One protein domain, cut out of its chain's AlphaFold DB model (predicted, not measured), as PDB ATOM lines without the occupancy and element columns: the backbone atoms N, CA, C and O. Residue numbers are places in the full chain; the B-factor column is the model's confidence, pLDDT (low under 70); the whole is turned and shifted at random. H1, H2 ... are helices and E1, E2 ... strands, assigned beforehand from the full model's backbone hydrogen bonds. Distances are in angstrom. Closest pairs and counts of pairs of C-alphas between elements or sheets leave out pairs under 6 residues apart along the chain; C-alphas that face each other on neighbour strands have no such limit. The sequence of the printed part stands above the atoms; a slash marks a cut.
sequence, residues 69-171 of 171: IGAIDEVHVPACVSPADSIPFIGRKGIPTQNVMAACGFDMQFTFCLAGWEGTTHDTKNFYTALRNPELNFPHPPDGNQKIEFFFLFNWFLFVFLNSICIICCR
ATOM      1  N   ILE A  69     133.311 161.776 156.996       80.50
ATOM      2  CA  ILE A  69     134.123 162.285 155.866       80.50
ATOM      3  C   ILE A  69     135.615 162.319 156.187       80.50
ATOM      4  O   ILE A  69     136.440 162.496 155.294       80.50
ATOM      5  N   GLY A  70     135.960 162.151 157.463       82.25
ATOM      6  CA  GLY A  70     137.329 162.248 157.927       82.25
ATOM      7  C   GLY A  70     137.476 162.089 159.434       82.25
ATOM      8  O   GLY A  70     136.513 161.827 160.163       82.25
ATOM      9  N   ALA A  71     138.706 162.272 159.892       82.75
ATOM     10  CA  ALA A  71     139.079 162.293 161.298       82.75
ATOM     11  C   ALA A  71     139.646 163.665 161.669       82.75
ATOM     12  O   ALA A  71     140.256 164.328 160.836       82.75
ATOM     13  N   ILE A  72     139.447 164.071 162.919       80.31
ATOM     14  CA  ILE A  72     140.124 165.196 163.560       80.31
ATOM     15  C   ILE A  72     140.985 164.637 164.672       80.31
ATOM     16  O   ILE A  72     140.524 163.828 165.481       80.31
ATOM     17  N   ASP A  73     142.203 165.140 164.752       81.06
ATOM     18  CA  ASP A  73     143.032 164.945 165.925       81.06
ATOM     19  C   ASP A  73     143.719 166.252 166.310       81.06
ATOM     20  O   ASP A  73     143.889 167.165 165.492       81.06
ATOM     21  N   GLU A  74     144.097 166.337 167.577       78.38
ATOM     22  CA  GLU A  74     144.813 167.470 168.138       78.38
ATOM     23  C   GLU A  74     146.199 167.043 168.605       78.38
ATOM     24  O   GLU A  74     146.379 166.040 169.296       78.38
ATOM     25  N   VAL A  75     147.206 167.833 168.241       80.12
ATOM     26  CA  VAL A  75     148.596 167.578 168.607       80.12
ATOM     27  C   VAL A  75     149.229 168.820 169.216       80.12
ATOM     28  O   VAL A  75     149.117 169.931 168.704       80.12
ATOM     29  N   HIS A  76     149.952 168.622 170.316       81.00
ATOM     30  CA  HIS A  76     150.750 169.677 170.927       81.00
ATOM     31  C   HIS A  76     152.129 169.718 170.274       81.00
ATOM     32  O   HIS A  76     152.904 168.765 170.381       81.00
ATOM     33  N   VAL A  77     152.447 170.837 169.627       84.69
ATOM     34  CA  VAL A  77     153.743 171.068 168.976       84.69
ATOM     35  C   VAL A  77     154.497 172.204 169.668       84.69
ATOM     36  O   VAL A  77     153.866 173.065 170.290       84.69
ATOM     37  N   PRO A  78     155.839 172.248 169.583       86.94
ATOM     38  CA  PRO A  78     156.609 173.385 170.077       86.94
ATOM     39  C   PRO A  78     156.141 174.699 169.436       86.94
ATOM     40  O   PRO A  78     155.997 174.786 168.217       86.94
ATOM     41  N   ALA A  79     155.914 175.721 170.258       85.56
ATOM     42  CA  ALA A  79     155.554 177.055 169.793       85.56
ATOM     43  C   ALA A  79     156.821 177.902 169.616       85.56
ATOM     44  O   ALA A  79     157.598 178.072 170.556       85.56
ATOM     45  N   CYS A  80     157.026 178.450 168.417       83.25
ATOM     46  CA  CYS A  80     158.065 179.446 168.167       83.25
ATOM     47  C   CYS A  80     157.440 180.837 168.296       83.25
ATOM     48  O   CYS A  80     156.840 181.351 167.356       83.25
ATOM     49  N   VAL A  81     157.525 181.405 169.496       80.56
ATOM     50  CA  VAL A  81     156.913 182.687 169.861       80.56
ATOM     51  C   VAL A  81     157.968 183.619 170.441       80.56
ATOM     52  O   VAL A  81     158.981 183.166 170.980       80.56
ATOM     53  N   SER A  82     157.748 184.928 170.309       83.56
ATOM     54  CA  SER A  82     158.643 185.925 170.895       83.56
ATOM     55  C   SER A  82     158.690 185.747 172.427       83.56
ATOM     56  O   SER A  82     157.677 185.366 173.018       83.56
ATOM     57  N   PRO A  83     159.816 186.031 173.111       81.12
ATOM     58  CA  PRO A  83     159.874 185.935 174.573       81.12
ATOM     59  C   PRO A  83     158.854 186.828 175.297       81.12
ATOM     60  O   PRO A  83     158.452 186.518 176.415       81.12
ATOM     61  N   ALA A  84     158.430 187.931 174.671       83.75
ATOM     62  CA  ALA A  84     157.410 188.821 175.223       83.75
ATOM     63  C   ALA A  84     156.017 188.167 175.230       83.75
ATOM     64  O   ALA A  84     155.239 188.388 176.155       83.75
ATOM     65  N   ASP A  85     155.748 187.307 174.246       82.00
ATOM     66  CA  ASP A  85     154.459 186.645 174.047       82.00
ATOM     67  C   ASP A  85     154.487 185.167 174.461       82.00
ATOM     68  O   ASP A  85     153.520 184.447 174.240       82.00
ATOM     69  N   SER A  86     155.592 184.669 175.034       79.81
ATOM     70  CA  SER A  86     155.773 183.231 175.273       79.81
ATOM     71  C   SER A  86     155.023 182.702 176.488       79.81
ATOM     72  O   SER A  86     154.709 181.516 176.531       79.81
ATOM     73  N   ILE A  87     154.741 183.561 177.473       79.38
ATOM     74  CA  ILE A  87     154.118 183.196 178.759       79.38
ATOM     75  C   ILE A  87     152.849 182.344 178.582       79.38
ATOM     76  O   ILE A  87     152.760 181.302 179.233       79.38
ATOM     77  N   PRO A  88     151.901 182.699 177.698       79.50
ATOM     78  CA  PRO A  88     150.656 181.953 177.564       79.50
ATOM     79  C   PRO A  88     150.840 180.567 176.915       79.50
ATOM     80  O   PRO A  88     150.042 179.658 177.122       79.50
ATOM     81  N   PHE A  89     151.939 180.353 176.189       77.44
ATOM     82  CA  PHE A  89     152.253 179.077 175.540       77.44
ATOM     83  C   PHE A  89     152.998 178.100 176.456       77.44
ATOM     84  O   PHE A  89     153.152 176.929 176.104       77.44
ATOM     85  N   ILE A  90     153.472 178.536 177.627       77.81
ATOM     86  CA  ILE A  90     154.217 177.676 178.550       77.81
ATOM     87  C   ILE A  90     153.247 176.711 179.238       77.81
ATOM     88  O   ILE A  90     152.499 177.069 180.146       77.81
ATOM     89  N   GLY A  91     153.279 175.449 178.810       70.06
ATOM     90  CA  GLY A  91     152.527 174.373 179.449       70.06
ATOM     91  C   GLY A  91     153.178 173.878 180.748       70.06
ATOM     92  O   GLY A  91     154.220 174.359 181.194       70.06
ATOM     93  N   ARG A  92     152.620 172.807 181.330       66.94
ATOM     94  CA  ARG A  92     153.109 172.198 182.592       66.94
ATOM     95  C   ARG A  92     154.577 171.748 182.561       66.94
ATOM     96  O   ARG A  92     155.181 171.575 183.612       66.94
ATOM     97  N   LYS A  93     155.137 171.518 181.370       75.94
ATOM     98  CA  LYS A  93     156.522 171.061 181.167       75.94
ATOM     99  C   LYS A  93     157.531 172.209 181.025       75.94
ATOM    100  O   LYS A  93     158.697 171.938 180.767       75.94
ATOM    101  N   GLY A  94     157.102 173.469 181.151       76.38
ATOM    102  CA  GLY A  94     157.984 174.638 181.056       76.38
ATOM    103  C   GLY A  94     158.442 174.985 179.633       76.38
ATOM    104  O   GLY A  94     159.164 175.959 179.450       76.38
ATOM    105  N   ILE A  95     158.021 174.212 178.628       81.88
ATOM    106  CA  ILE A  95     158.333 174.441 177.213       81.88
ATOM    107  C   ILE A  95     157.121 175.110 176.551       81.88
ATOM    108  O   ILE A  95     156.002 174.620 176.748       81.88
ATOM    109  N   PRO A  96     157.318 176.185 175.762       84.50
ATOM    110  CA  PRO A  96     156.257 176.769 174.954       84.50
ATOM    111  C   PRO A  96     155.703 175.752 173.953       84.50
ATOM    112  O   PRO A  96     156.426 175.233 173.100       84.50
ATOM    113  N   THR A  97     154.409 175.469 174.046       85.25
ATOM    114  CA  THR A  97     153.687 174.578 173.137       85.25
ATOM    115  C   THR A  97     152.385 175.219 172.698       85.25
ATOM    116  O   THR A  97     151.744 175.925 173.477       85.25
ATOM    117  N   GLN A  98     151.974 174.921 171.474       83.88
ATOM    118  CA  GLN A  98     150.660 175.273 170.954       83.88
ATOM    119  C   GLN A  98     149.922 174.013 170.527       83.88
ATOM    120  O   GLN A  98     150.538 173.042 170.074       83.88
ATOM    121  N   ASN A  99     148.604 174.046 170.665       80.25
ATOM    122  CA  ASN A  99     147.755 173.004 170.122       80.25
ATOM    123  C   ASN A  99     147.518 173.265 168.624       80.25
ATOM    124  O   ASN A  99     147.251 174.400 168.210       80.25
ATOM    125  N   VAL A 100     147.668 172.217 167.820       82.62
ATOM    126  CA  VAL A 100     147.359 172.194 166.394       82.62
ATOM    127  C   VAL A 100     146.284 171.144 166.180       82.62
ATOM    128  O   VAL A 100     146.521 169.954 166.375       82.62
ATOM    129  N   MET A 101     145.114 171.598 165.747       86.44
ATOM    130  CA  MET A 101     144.031 170.727 165.316       86.44
ATOM    131  C   MET A 101     144.170 170.472 163.819       86.44
ATOM    132  O   MET A 101     144.269 171.419 163.036       86.44
ATOM    133  N   ALA A 102     144.143 169.210 163.413       86.62
ATOM    134  CA  ALA A 102     144.170 168.821 162.013       86.62
ATOM    135  C   ALA A 102     142.991 167.901 161.699       86.62
ATOM    136  O   ALA A 102     142.664 167.017 162.486       86.62
ATOM    137  N   ALA A 103     142.371 168.105 160.539       85.88
ATOM    138  CA  ALA A 103     141.403 167.184 159.967       85.88
ATOM    139  C   ALA A 103     141.982 166.529 158.713       85.88
ATOM    140  O   ALA A 103     142.640 167.197 157.906       85.88
ATOM    141  N   CYS A 104     141.722 165.238 158.534       84.56
ATOM    142  CA  CYS A 104     142.128 164.491 157.352       84.56
ATOM    143  C   CYS A 104     140.986 163.653 156.778       84.56
ATOM    144  O   CYS A 104     140.121 163.169 157.512       84.56
ATOM    145  N   GLY A 105     141.001 163.477 155.456       83.81
ATOM    146  CA  GLY A 105     140.104 162.564 154.752       83.81
ATOM    147  C   GLY A 105     140.538 161.099 154.880       83.81
ATOM    148  O   GLY A 105     141.575 160.774 155.464       83.81
ATOM    149  N   PHE A 106     139.764 160.182 154.293       81.38
ATOM    150  CA  PHE A 106     140.110 158.748 154.269       81.38
ATOM    151  C   PHE A 106     141.352 158.410 153.437       81.38
ATOM    152  O   PHE A 106     141.921 157.332 153.592       81.38
ATOM    153  N   ASP A 107     141.784 159.318 152.565       83.06
ATOM    154  CA  ASP A 107     143.044 159.240 151.828       83.06
ATOM    155  C   ASP A 107     144.256 159.701 152.663       83.06
ATOM    156  O   ASP A 107     145.375 159.736 152.153       83.06
ATOM    157  N   MET A 108     144.037 160.027 153.945       80.56
ATOM    158  CA  MET A 108     145.027 160.543 154.894       80.56
ATOM    159  C   MET A 108     145.634 161.894 154.486       80.56
ATOM    160  O   MET A 108     146.668 162.289 155.024       80.56
ATOM    161  N   GLN A 109     145.000 162.625 153.566       84.44
ATOM    162  CA  GLN A 109     145.407 163.984 153.231       84.44
ATOM    163  C   GLN A 109     144.753 164.977 154.186       84.44
ATOM    164  O   GLN A 109     143.579 164.841 154.543       84.44
ATOM    165  N   PHE A 110     145.515 165.987 154.608       86.75
ATOM    166  CA  PHE A 110     144.980 167.062 155.436       86.75
ATOM    167  C   PHE A 110     143.996 167.904 154.630       86.75
ATOM    168  O   PHE A 110     144.344 168.465 153.593       86.75
ATOM    169  N   THR A 111     142.777 168.019 155.141       87.12
ATOM    170  CA  THR A 111     141.727 168.870 154.573       87.12
ATOM    171  C   THR A 111     141.588 170.178 155.343       87.12
ATOM    172  O   THR A 111     141.002 171.128 154.834       87.12
ATOM    173  N   PHE A 112     142.107 170.237 156.572       88.56
ATOM    174  CA  PHE A 112     142.070 171.421 157.422       88.56
ATOM    175  C   PHE A 112     143.158 171.355 158.491       88.56
ATOM    176  O   PHE A 112     143.362 170.303 159.093       88.56
ATOM    177  N   CYS A 113     143.801 172.486 158.777       89.25
ATOM    178  CA  CYS A 113     144.729 172.638 159.894       89.25
ATOM    179  C   CYS A 113     144.495 173.991 160.566       89.25
ATOM    180  O   CYS A 113     144.477 175.022 159.895       89.25
ATOM    181  N   LEU A 114     144.373 173.994 161.891       86.62
ATOM    182  CA  LEU A 114     144.268 175.198 162.705       86.62
ATOM    183  C   LEU A 114     145.296 175.144 163.828       86.62
ATOM    184  O   LEU A 114     145.200 174.326 164.741       86.62
ATOM    185  N   ALA A 115     146.268 176.044 163.756       84.62
ATOM    186  CA  ALA A 115     147.175 176.350 164.850       84.62
ATOM    187  C   ALA A 115     146.664 177.593 165.586       84.62
ATOM    188  O   ALA A 115     146.087 178.478 164.953       84.62
ATOM    189  N   GLY A 116     146.930 177.708 166.887       69.00
ATOM    190  CA  GLY A 116     146.893 179.031 167.518       69.00
ATOM    191  C   GLY A 116     146.221 179.138 168.873       69.00
ATOM    192  O   GLY A 116     145.697 180.203 169.184       69.00
ATOM    193  N   TRP A 117     146.260 178.096 169.699       65.88
ATOM    194  CA  TRP A 117     145.865 178.264 171.093       65.88
ATOM    195  C   TRP A 117     146.948 177.789 172.052       65.88
ATOM    196  O   TRP A 117     147.637 176.787 171.836       65.88
ATOM    197  N   GLU A 118     147.092 178.586 173.102       68.44
ATOM    198  CA  GLU A 118     147.910 178.373 174.286       68.44
ATOM    199  C   GLU A 118     147.767 176.936 174.787       68.44
ATOM    200  O   GLU A 118     146.643 176.452 174.923       68.44
ATOM    201  N   GLY A 119     148.874 176.262 175.114       59.00
ATOM    202  CA  GLY A 119     148.883 174.855 175.552       59.00
ATOM    203  C   GLY A 119     148.099 174.535 176.840       59.00
ATOM    204  O   GLY A 119     148.187 173.422 177.347       59.00
ATOM    205  N   THR A 120     147.366 175.500 177.404       57.50
ATOM    206  CA  THR A 120     146.454 175.356 178.553       57.50
ATOM    207  C   THR A 120     144.970 175.460 178.173       57.50
ATOM    208  O   THR A 120     144.099 175.241 179.016       57.50
ATOM    209  N   THR A 121     144.668 175.801 176.921       63.72
ATOM    210  CA  THR A 121     143.307 175.939 176.404       63.72
ATOM    211  C   THR A 121     142.626 174.572 176.290       63.72
ATOM    212  O   THR A 121     143.246 173.606 175.867       63.72
ATOM    213  N   HIS A 122     141.339 174.494 176.645       65.50
ATOM    214  CA  HIS A 122     140.545 173.268 176.517       65.50
ATOM    215  C   HIS A 122     140.431 172.820 175.051       65.50
ATOM    216  O   HIS A 122     140.051 173.635 174.209       65.50
ATOM    217  N   ASP A 123     140.656 171.531 174.784       63.59
ATOM    218  CA  ASP A 123     140.675 170.884 173.458       63.59
ATOM    219  C   ASP A 123     139.486 171.302 172.565       63.59
ATOM    220  O   ASP A 123     139.603 171.611 171.384       63.59
ATOM    221  N   THR A 124     138.296 171.464 173.144       69.31
ATOM    222  CA  THR A 124     137.092 171.850 172.379       69.31
ATOM    223  C   THR A 124     137.103 173.291 171.840       69.31
ATOM    224  O   THR A 124     136.264 173.643 171.008       69.31
ATOM    225  N   LYS A 125     138.002 174.168 172.304       75.19
ATOM    226  CA  LYS A 125     138.008 175.584 171.901       75.19
ATOM    227  C   LYS A 125     138.470 175.763 170.455       75.19
ATOM    228  O   LYS A 125     137.781 176.465 169.718       75.19
ATOM    229  N   ASN A 126     139.552 175.097 170.037       76.38
ATOM    230  CA  ASN A 126     140.033 175.118 168.646       76.38
ATOM    231  C   ASN A 126     138.919 174.713 167.688       76.38
ATOM    232  O   ASN A 126     138.659 175.371 166.681       76.38
ATOM    233  N   PHE A 127     138.222 173.648 168.069       77.25
ATOM    234  CA  PHE A 127     137.133 173.094 167.305       77.25
ATOM    235  C   PHE A 127     135.969 174.084 167.136       77.25
ATOM    236  O   PHE A 127     135.549 174.369 166.013       77.25
ATOM    237  N   TYR A 128     135.469 174.680 168.224       79.38
ATOM    238  CA  TYR A 128     134.401 175.681 168.117       79.38
ATOM    239  C   TYR A 128     134.838 176.949 167.385       79.38
ATOM    240  O   TYR A 128     134.008 177.569 166.723       79.38
ATOM    241  N   THR A 129     136.109 177.338 167.484       83.50
ATOM    242  CA  THR A 129     136.659 178.440 166.690       83.50
ATOM    243  C   THR A 129     136.608 178.118 165.200       83.50
ATOM    244  O   THR A 129     136.128 178.952 164.437       83.50
ATOM    245  N   ALA A 130     137.023 176.913 164.798       84.25
ATOM    246  CA  ALA A 130     136.951 176.462 163.411       84.25
ATOM    247  C   ALA A 130     135.511 176.441 162.879       84.25
ATOM    248  O   ALA A 130     135.252 176.948 161.795       84.25
ATOM    249  N   LEU A 131     134.558 175.930 163.667       81.44
ATOM    250  CA  LEU A 131     133.152 175.871 163.260       81.44
ATOM    251  C   LEU A 131     132.459 177.233 163.165       81.44
ATOM    252  O   LEU A 131     131.567 177.414 162.343       81.44
ATOM    253  N   ARG A 132     132.769 178.155 164.080       83.75
ATOM    254  CA  ARG A 132     132.041 179.429 164.206       83.75
ATOM    255  C   ARG A 132     132.622 180.539 163.344       83.75
ATOM    256  O   ARG A 132     132.011 181.600 163.275       83.75
ATOM    257  N   ASN A 133     133.789 180.320 162.744       86.69
ATOM    258  CA  ASN A 133     134.451 181.295 161.898       86.69
ATOM    259  C   ASN A 133     134.395 180.850 160.425       86.69
ATOM    260  O   ASN A 133     135.215 180.024 160.018       86.69
ATOM    261  N   PRO A 134     133.474 181.408 159.617       84.69
ATOM    262  CA  PRO A 134     133.345 181.068 158.201       84.69
ATOM    263  C   PRO A 134     134.633 181.293 157.398       84.69
ATOM    264  O   PRO A 134     134.900 180.547 156.464       84.69
ATOM    265  N   GLU A 135     135.468 182.255 157.801       89.19
ATOM    266  CA  GLU A 135     136.738 182.568 157.129       89.19
ATOM    267  C   GLU A 135     137.745 181.410 157.190       89.19
ATOM    268  O   GLU A 135     138.641 181.312 156.353       89.19
ATOM    269  N   LEU A 136     137.605 180.514 158.174       86.12
ATOM    270  CA  LEU A 136     138.481 179.352 158.309       86.12
ATOM    271  C   LEU A 136     138.138 178.237 157.311       86.12
ATOM    272  O   LEU A 136     138.954 177.339 157.139       86.12
ATOM    273  N   ASN A 137     136.990 178.296 156.623       85.62
ATOM    274  CA  ASN A 137     136.571 177.300 155.629       85.62
ATOM    275  C   ASN A 137     136.674 175.853 156.150       85.62
ATOM    276  O   ASN A 137     137.220 174.968 155.490       85.62
ATOM    277  N   PHE A 138     136.181 175.617 157.369       85.44
ATOM    278  CA  PHE A 138     136.190 174.284 157.961       85.44
ATOM    279  C   PHE A 138     135.389 173.293 157.087       85.44
ATOM    280  O   PHE A 138     134.302 173.641 156.622       85.44
ATOM    281  N   PRO A 139     135.893 172.068 156.830       78.00
ATOM    282  CA  PRO A 139     135.224 171.115 155.954       78.00
ATOM    283  C   PRO A 139     133.868 170.693 156.520       78.00
ATOM    284  O   PRO A 139     133.751 170.278 157.675       78.00
ATOM    285  N   HIS A 140     132.847 170.757 155.670       75.69
ATOM    286  CA  HIS A 140     131.484 170.363 155.995       75.69
ATOM    287  C   HIS A 140     131.027 169.185 155.122       75.69
ATOM    288  O   HIS A 140     131.489 169.048 153.986       75.69
ATOM    289  N   PRO A 141     130.109 168.347 155.633       67.31
ATOM    290  CA  PRO A 141     129.412 167.352 154.830       67.31
ATOM    291  C   PRO A 141     128.767 167.967 153.578       67.31
ATOM    292  O   PRO A 141     128.282 169.102 153.648       67.31
ATOM    293  N   PRO A 142     128.673 167.229 152.459       66.31
ATOM    294  CA  PRO A 142     127.775 167.605 151.377       66.31
ATOM    295  C   PRO A 142     126.315 167.580 151.883       66.31
ATOM    296  O   PRO A 142     125.895 166.620 152.525       66.31
ATOM    297  N   ASP A 143     125.574 168.651 151.580       60.62
ATOM    298  CA  ASP A 143     124.199 168.996 151.996       60.62
ATOM    299  C   ASP A 143     124.040 169.645 153.391       60.62
ATOM    300  O   ASP A 143     124.069 169.011 154.446       60.62
ATOM    301  N   GLY A 144     123.795 170.962 153.365       51.03
ATOM    302  CA  GLY A 144     123.812 171.908 154.492       51.03
ATOM    303  C   GLY A 144     122.698 171.801 155.542       51.03
ATOM    304  O   GLY A 144     122.283 172.827 156.070       51.03
ATOM    305  N   ASN A 145     122.224 170.594 155.866       47.94
ATOM    306  CA  ASN A 145     121.238 170.348 156.933       47.94
ATOM    307  C   ASN A 145     121.671 169.287 157.963       47.94
ATOM    308  O   ASN A 145     120.839 168.792 158.722       47.94
ATOM    309  N   GLN A 146     122.955 168.937 158.014       48.16
ATOM    310  CA  GLN A 146     123.440 167.845 158.858       48.16
ATOM    311  C   GLN A 146     124.104 168.366 160.130       48.16
ATOM    312  O   GLN A 146     124.930 169.283 160.111       48.16
ATOM    313  N   LYS A 147     123.710 167.788 161.266       49.94
ATOM    314  CA  LYS A 147     124.331 168.094 162.551       49.94
ATOM    315  C   LYS A 147     125.702 167.439 162.532       49.94
ATOM    316  O   LYS A 147     125.810 166.234 162.334       49.94
ATOM    317  N   ILE A 148     126.752 168.212 162.791       52.66
ATOM    318  CA  ILE A 148     128.053 167.630 163.121       52.66
ATOM    319  C   ILE A 148     127.882 166.950 164.487       52.66
ATOM    320  O   ILE A 148     127.974 167.594 165.534       52.66
ATOM    321  N   GLU A 149     127.521 165.667 164.478       49.50
ATOM    322  CA  GLU A 149     127.384 164.863 165.688       49.50
ATOM    323  C   GLU A 149     128.737 164.261 166.057       49.50
ATOM    324  O   GLU A 149     129.295 163.415 165.357       49.50
ATOM    325  N   PHE A 150     129.251 164.699 167.204       51.28
ATOM    326  CA  PHE A 150     130.450 164.140 167.805       51.28
ATOM    327  C   PHE A 150     130.112 162.848 168.521       51.28
ATOM    328  O   PHE A 150     129.502 162.852 169.592       51.28
ATOM    329  N   PHE A 151     130.597 161.736 167.982       47.69
ATOM    330  CA  PHE A 151     130.792 160.552 168.795       47.69
ATOM    331  C   PHE A 151     132.164 160.657 169.450       47.69
ATOM    332  O   PHE A 151     133.159 160.172 168.916       47.69
ATOM    333  N   PHE A 152     132.216 161.262 170.641       43.91
ATOM    334  CA  PHE A 152     133.278 160.894 171.566       43.91
ATOM    335  C   PHE A 152     133.047 159.427 171.911       43.91
ATOM    336  O   PHE A 152     132.164 159.085 172.704       43.91
ATOM    337  N   LEU A 153     133.785 158.533 171.267       42.91
ATOM    338  CA  LEU A 153     133.711 157.110 171.554       42.91
ATOM    339  C   LEU A 153     134.439 156.841 172.887       42.91
ATOM    340  O   LEU A 153     135.483 156.210 172.928       42.91
ATOM    341  N   PHE A 154     133.864 157.315 173.998       34.47
ATOM    342  CA  PHE A 154     134.366 157.138 175.371       34.47
ATOM    343  C   PHE A 154     134.146 155.725 175.934       34.47
ATOM    344  O   PHE A 154     134.383 155.474 177.115       34.47
ATOM    345  N   ASN A 155     133.673 154.777 175.125       35.22
ATOM    346  CA  ASN A 155     133.495 153.404 175.581       35.22
ATOM    347  C   ASN A 155     134.823 152.642 175.494       35.22
ATOM    348  O   ASN A 155     135.554 152.792 174.519       35.22
ATOM    349  N   TRP A 156     135.084 151.776 176.483       34.28
ATOM    350  CA  TRP A 156     136.266 150.900 176.658       34.28
ATOM    351  C   TRP A 156     136.870 150.345 175.351       34.28
ATOM    352  O   TRP A 156     138.075 150.132 175.255       34.28
ATOM    353  N   PHE A 157     136.044 150.118 174.330       36.81
ATOM    354  CA  PHE A 157     136.435 149.663 172.999       36.81
ATOM    355  C   PHE A 157     137.493 150.534 172.300       36.81
ATOM    356  O   PHE A 157     138.344 149.994 171.598       36.81
ATOM    357  N   LEU A 158     137.487 151.855 172.519       39.16
ATOM    358  CA  LEU A 158     138.466 152.770 171.918       39.16
ATOM    359  C   LEU A 158     139.757 152.923 172.734       39.16
ATOM    360  O   LEU A 158     140.759 153.402 172.205       39.16
ATOM    361  N   PHE A 159     139.763 152.457 173.987       32.97
ATOM    362  CA  PHE A 159     140.917 152.539 174.894       32.97
ATOM    363  C   PHE A 159     142.136 151.756 174.372       32.97
ATOM    364  O   PHE A 159     143.254 151.962 174.834       32.97
ATOM    365  N   VAL A 160     141.931 150.859 173.399       38.16
ATOM    366  CA  VAL A 160     142.998 150.069 172.769       38.16
ATOM    367  C   VAL A 160     143.645 150.793 171.579       38.16
ATOM    368  O   VAL A 160     144.778 150.457 171.251       38.16
ATOM    369  N   PHE A 161     142.999 151.787 170.951       36.50
ATOM    370  CA  PHE A 161     143.535 152.370 169.710       36.50
ATOM    371  C   PHE A 161     143.651 153.894 169.657       36.50
ATOM    372  O   PHE A 161     144.607 154.356 169.048       36.50
ATOM    373  N   LEU A 162     142.772 154.694 170.268       40.91
ATOM    374  CA  LEU A 162     142.763 156.141 170.008       40.91
ATOM    375  C   LEU A 162     142.483 156.908 171.303       40.91
ATOM    376  O   LEU A 162     141.345 156.967 171.758       40.91
ATOM    377  N   ASN A 163     143.516 157.490 171.912       37.31
ATOM    378  CA  ASN A 163     143.346 158.275 173.140       37.31
ATOM    379  C   ASN A 163     142.816 159.703 172.899       37.31
ATOM    380  O   ASN A 163     142.513 160.377 173.881       37.31
ATOM    381  N   SER A 164     142.665 160.184 171.655       50.44
ATOM    382  CA  SER A 164     142.165 161.556 171.406       50.44
ATOM    383  C   SER A 164     141.501 161.812 170.040       50.44
ATOM    384  O   SER A 164     141.154 162.951 169.756       50.44
ATOM    385  N   ILE A 165     141.248 160.794 169.205       52.38
ATOM    386  CA  ILE A 165     140.695 161.049 167.861       52.38
ATOM    387  C   ILE A 165     139.186 161.311 167.922       52.38
ATOM    388  O   ILE A 165     138.407 160.455 168.352       52.38
ATOM    389  N   CYS A 166     138.774 162.473 167.416       57.91
ATOM    390  CA  CYS A 166     137.382 162.796 167.118       57.91
ATOM    391  C   CYS A 166     137.081 162.456 165.653       57.91
ATOM    392  O   CYS A 166     137.874 162.734 164.762       57.91
ATOM    393  N   ILE A 167     135.928 161.857 165.368       58.66
ATOM    394  CA  ILE A 167     135.539 161.506 163.992       58.66
ATOM    395  C   ILE A 167     134.573 162.577 163.463       58.66
ATOM    396  O   ILE A 167     133.629 162.936 164.168       58.66
ATOM    397  N   ILE A 168     134.797 163.091 162.244       60.22
ATOM    398  CA  ILE A 168     133.877 164.045 161.599       60.22
ATOM    399  C   ILE A 168     132.787 163.262 160.894       60.22
ATOM    400  O   ILE A 168     133.013 162.722 159.808       60.22
ATOM    401  N   CYS A 169     131.600 163.238 161.488       55.41
ATOM    402  CA  CYS A 169     130.480 162.482 160.952       55.41
ATOM    403  C   CYS A 169     129.410 163.369 160.323       55.41
ATOM    404  O   CYS A 169     129.092 164.443 160.835       55.41
ATOM    405  N   CYS A 170     128.874 162.896 159.201       48.72
ATOM    406  CA  CYS A 170     127.770 163.499 158.471       48.72
ATOM    407  C   CYS A 170     126.498 162.767 158.911       48.72
ATOM    408  O   CYS A 170     126.371 161.565 158.665       48.72
ATOM    409  N   ARG A 171     125.593 163.426 159.641       46.47
ATOM    410  CA  ARG A 171     124.289 162.842 159.975       46.47
ATOM    411  C   ARG A 171     123.158 163.855 160.010       46.47
ATOM    412  O   ARG A 171     123.361 164.991 160.496       46.47
TER     413      ARG A 171
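Overview. This is residues 69 to 171 of the 171 residues of an uncharacterized protein of Cephalotus follicularis (UniProt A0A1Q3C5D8). A twisted sheet of three long strands, E1, E2 and E3, has the short strand E4 added beside the first part of E1, and one helix, H1, packs slantwise over one face. The loop between E1 and E2 extends past one end of the sheet, while residues 155 to 161, including the small helix H2, stick out as a free tip. The printed part has 103 residues with two named helices and four named strands, in the order E1 E2 E3 H1 H2 E4. The sheet runs E3 E2 E1 E4, all antiparallel; the class is mixed, with under half of the residues in named elements. It is only just compact, close to loose, with a radius of gyration of the C-alphas of 15.2 A and spans of 45 by 36 by 23 A.

Along the chain. E1, residues 69 to 78, begins at C-alpha 69 (134.123, 162.285, 155.866) and is 28.8 A long. E2, residues 97 to 104, measures 22.0 A, and E3, residues 110 to 118, 22.2 A. H1 is residues 124 to 132, 12.2 A; H2 is residues 156 to 160. E4, residues 166 to 169, ends at C-alpha 169 (130.480, 162.482, 160.952).

Arrangement. E1, E2 and E3 form a meander, each strand the antiparallel neighbour of the one before; N 75 and O 100 are 2.9 A apart, N 114 and O 101 2.8 A. E4 is antiparallel to E1, with N 72 and O 166 at 2.8 A. H1 is on the sheet, over E3 and E2, at a height of 9.6 A; the closest C-alphas of H1 and E2 are those of Asn 126 and Met 101, 6.8 A. H2 is not on the sheet. In H1 every O i to N i+4 pair is within hydrogen-bond range; in H2 0 of 1 is, and 1 of 2 O i to N i+3 pairs.

Size, cuts and confidence. The farthest C-alphas, of Pro 83 and Asp 143, are 45.5 A apart. The printed part has no cut. The links E1 to E2 and H1 to H2 are long. Confidence is under 70 at residue 92, residues 116 to 124 and residues 141 to 171.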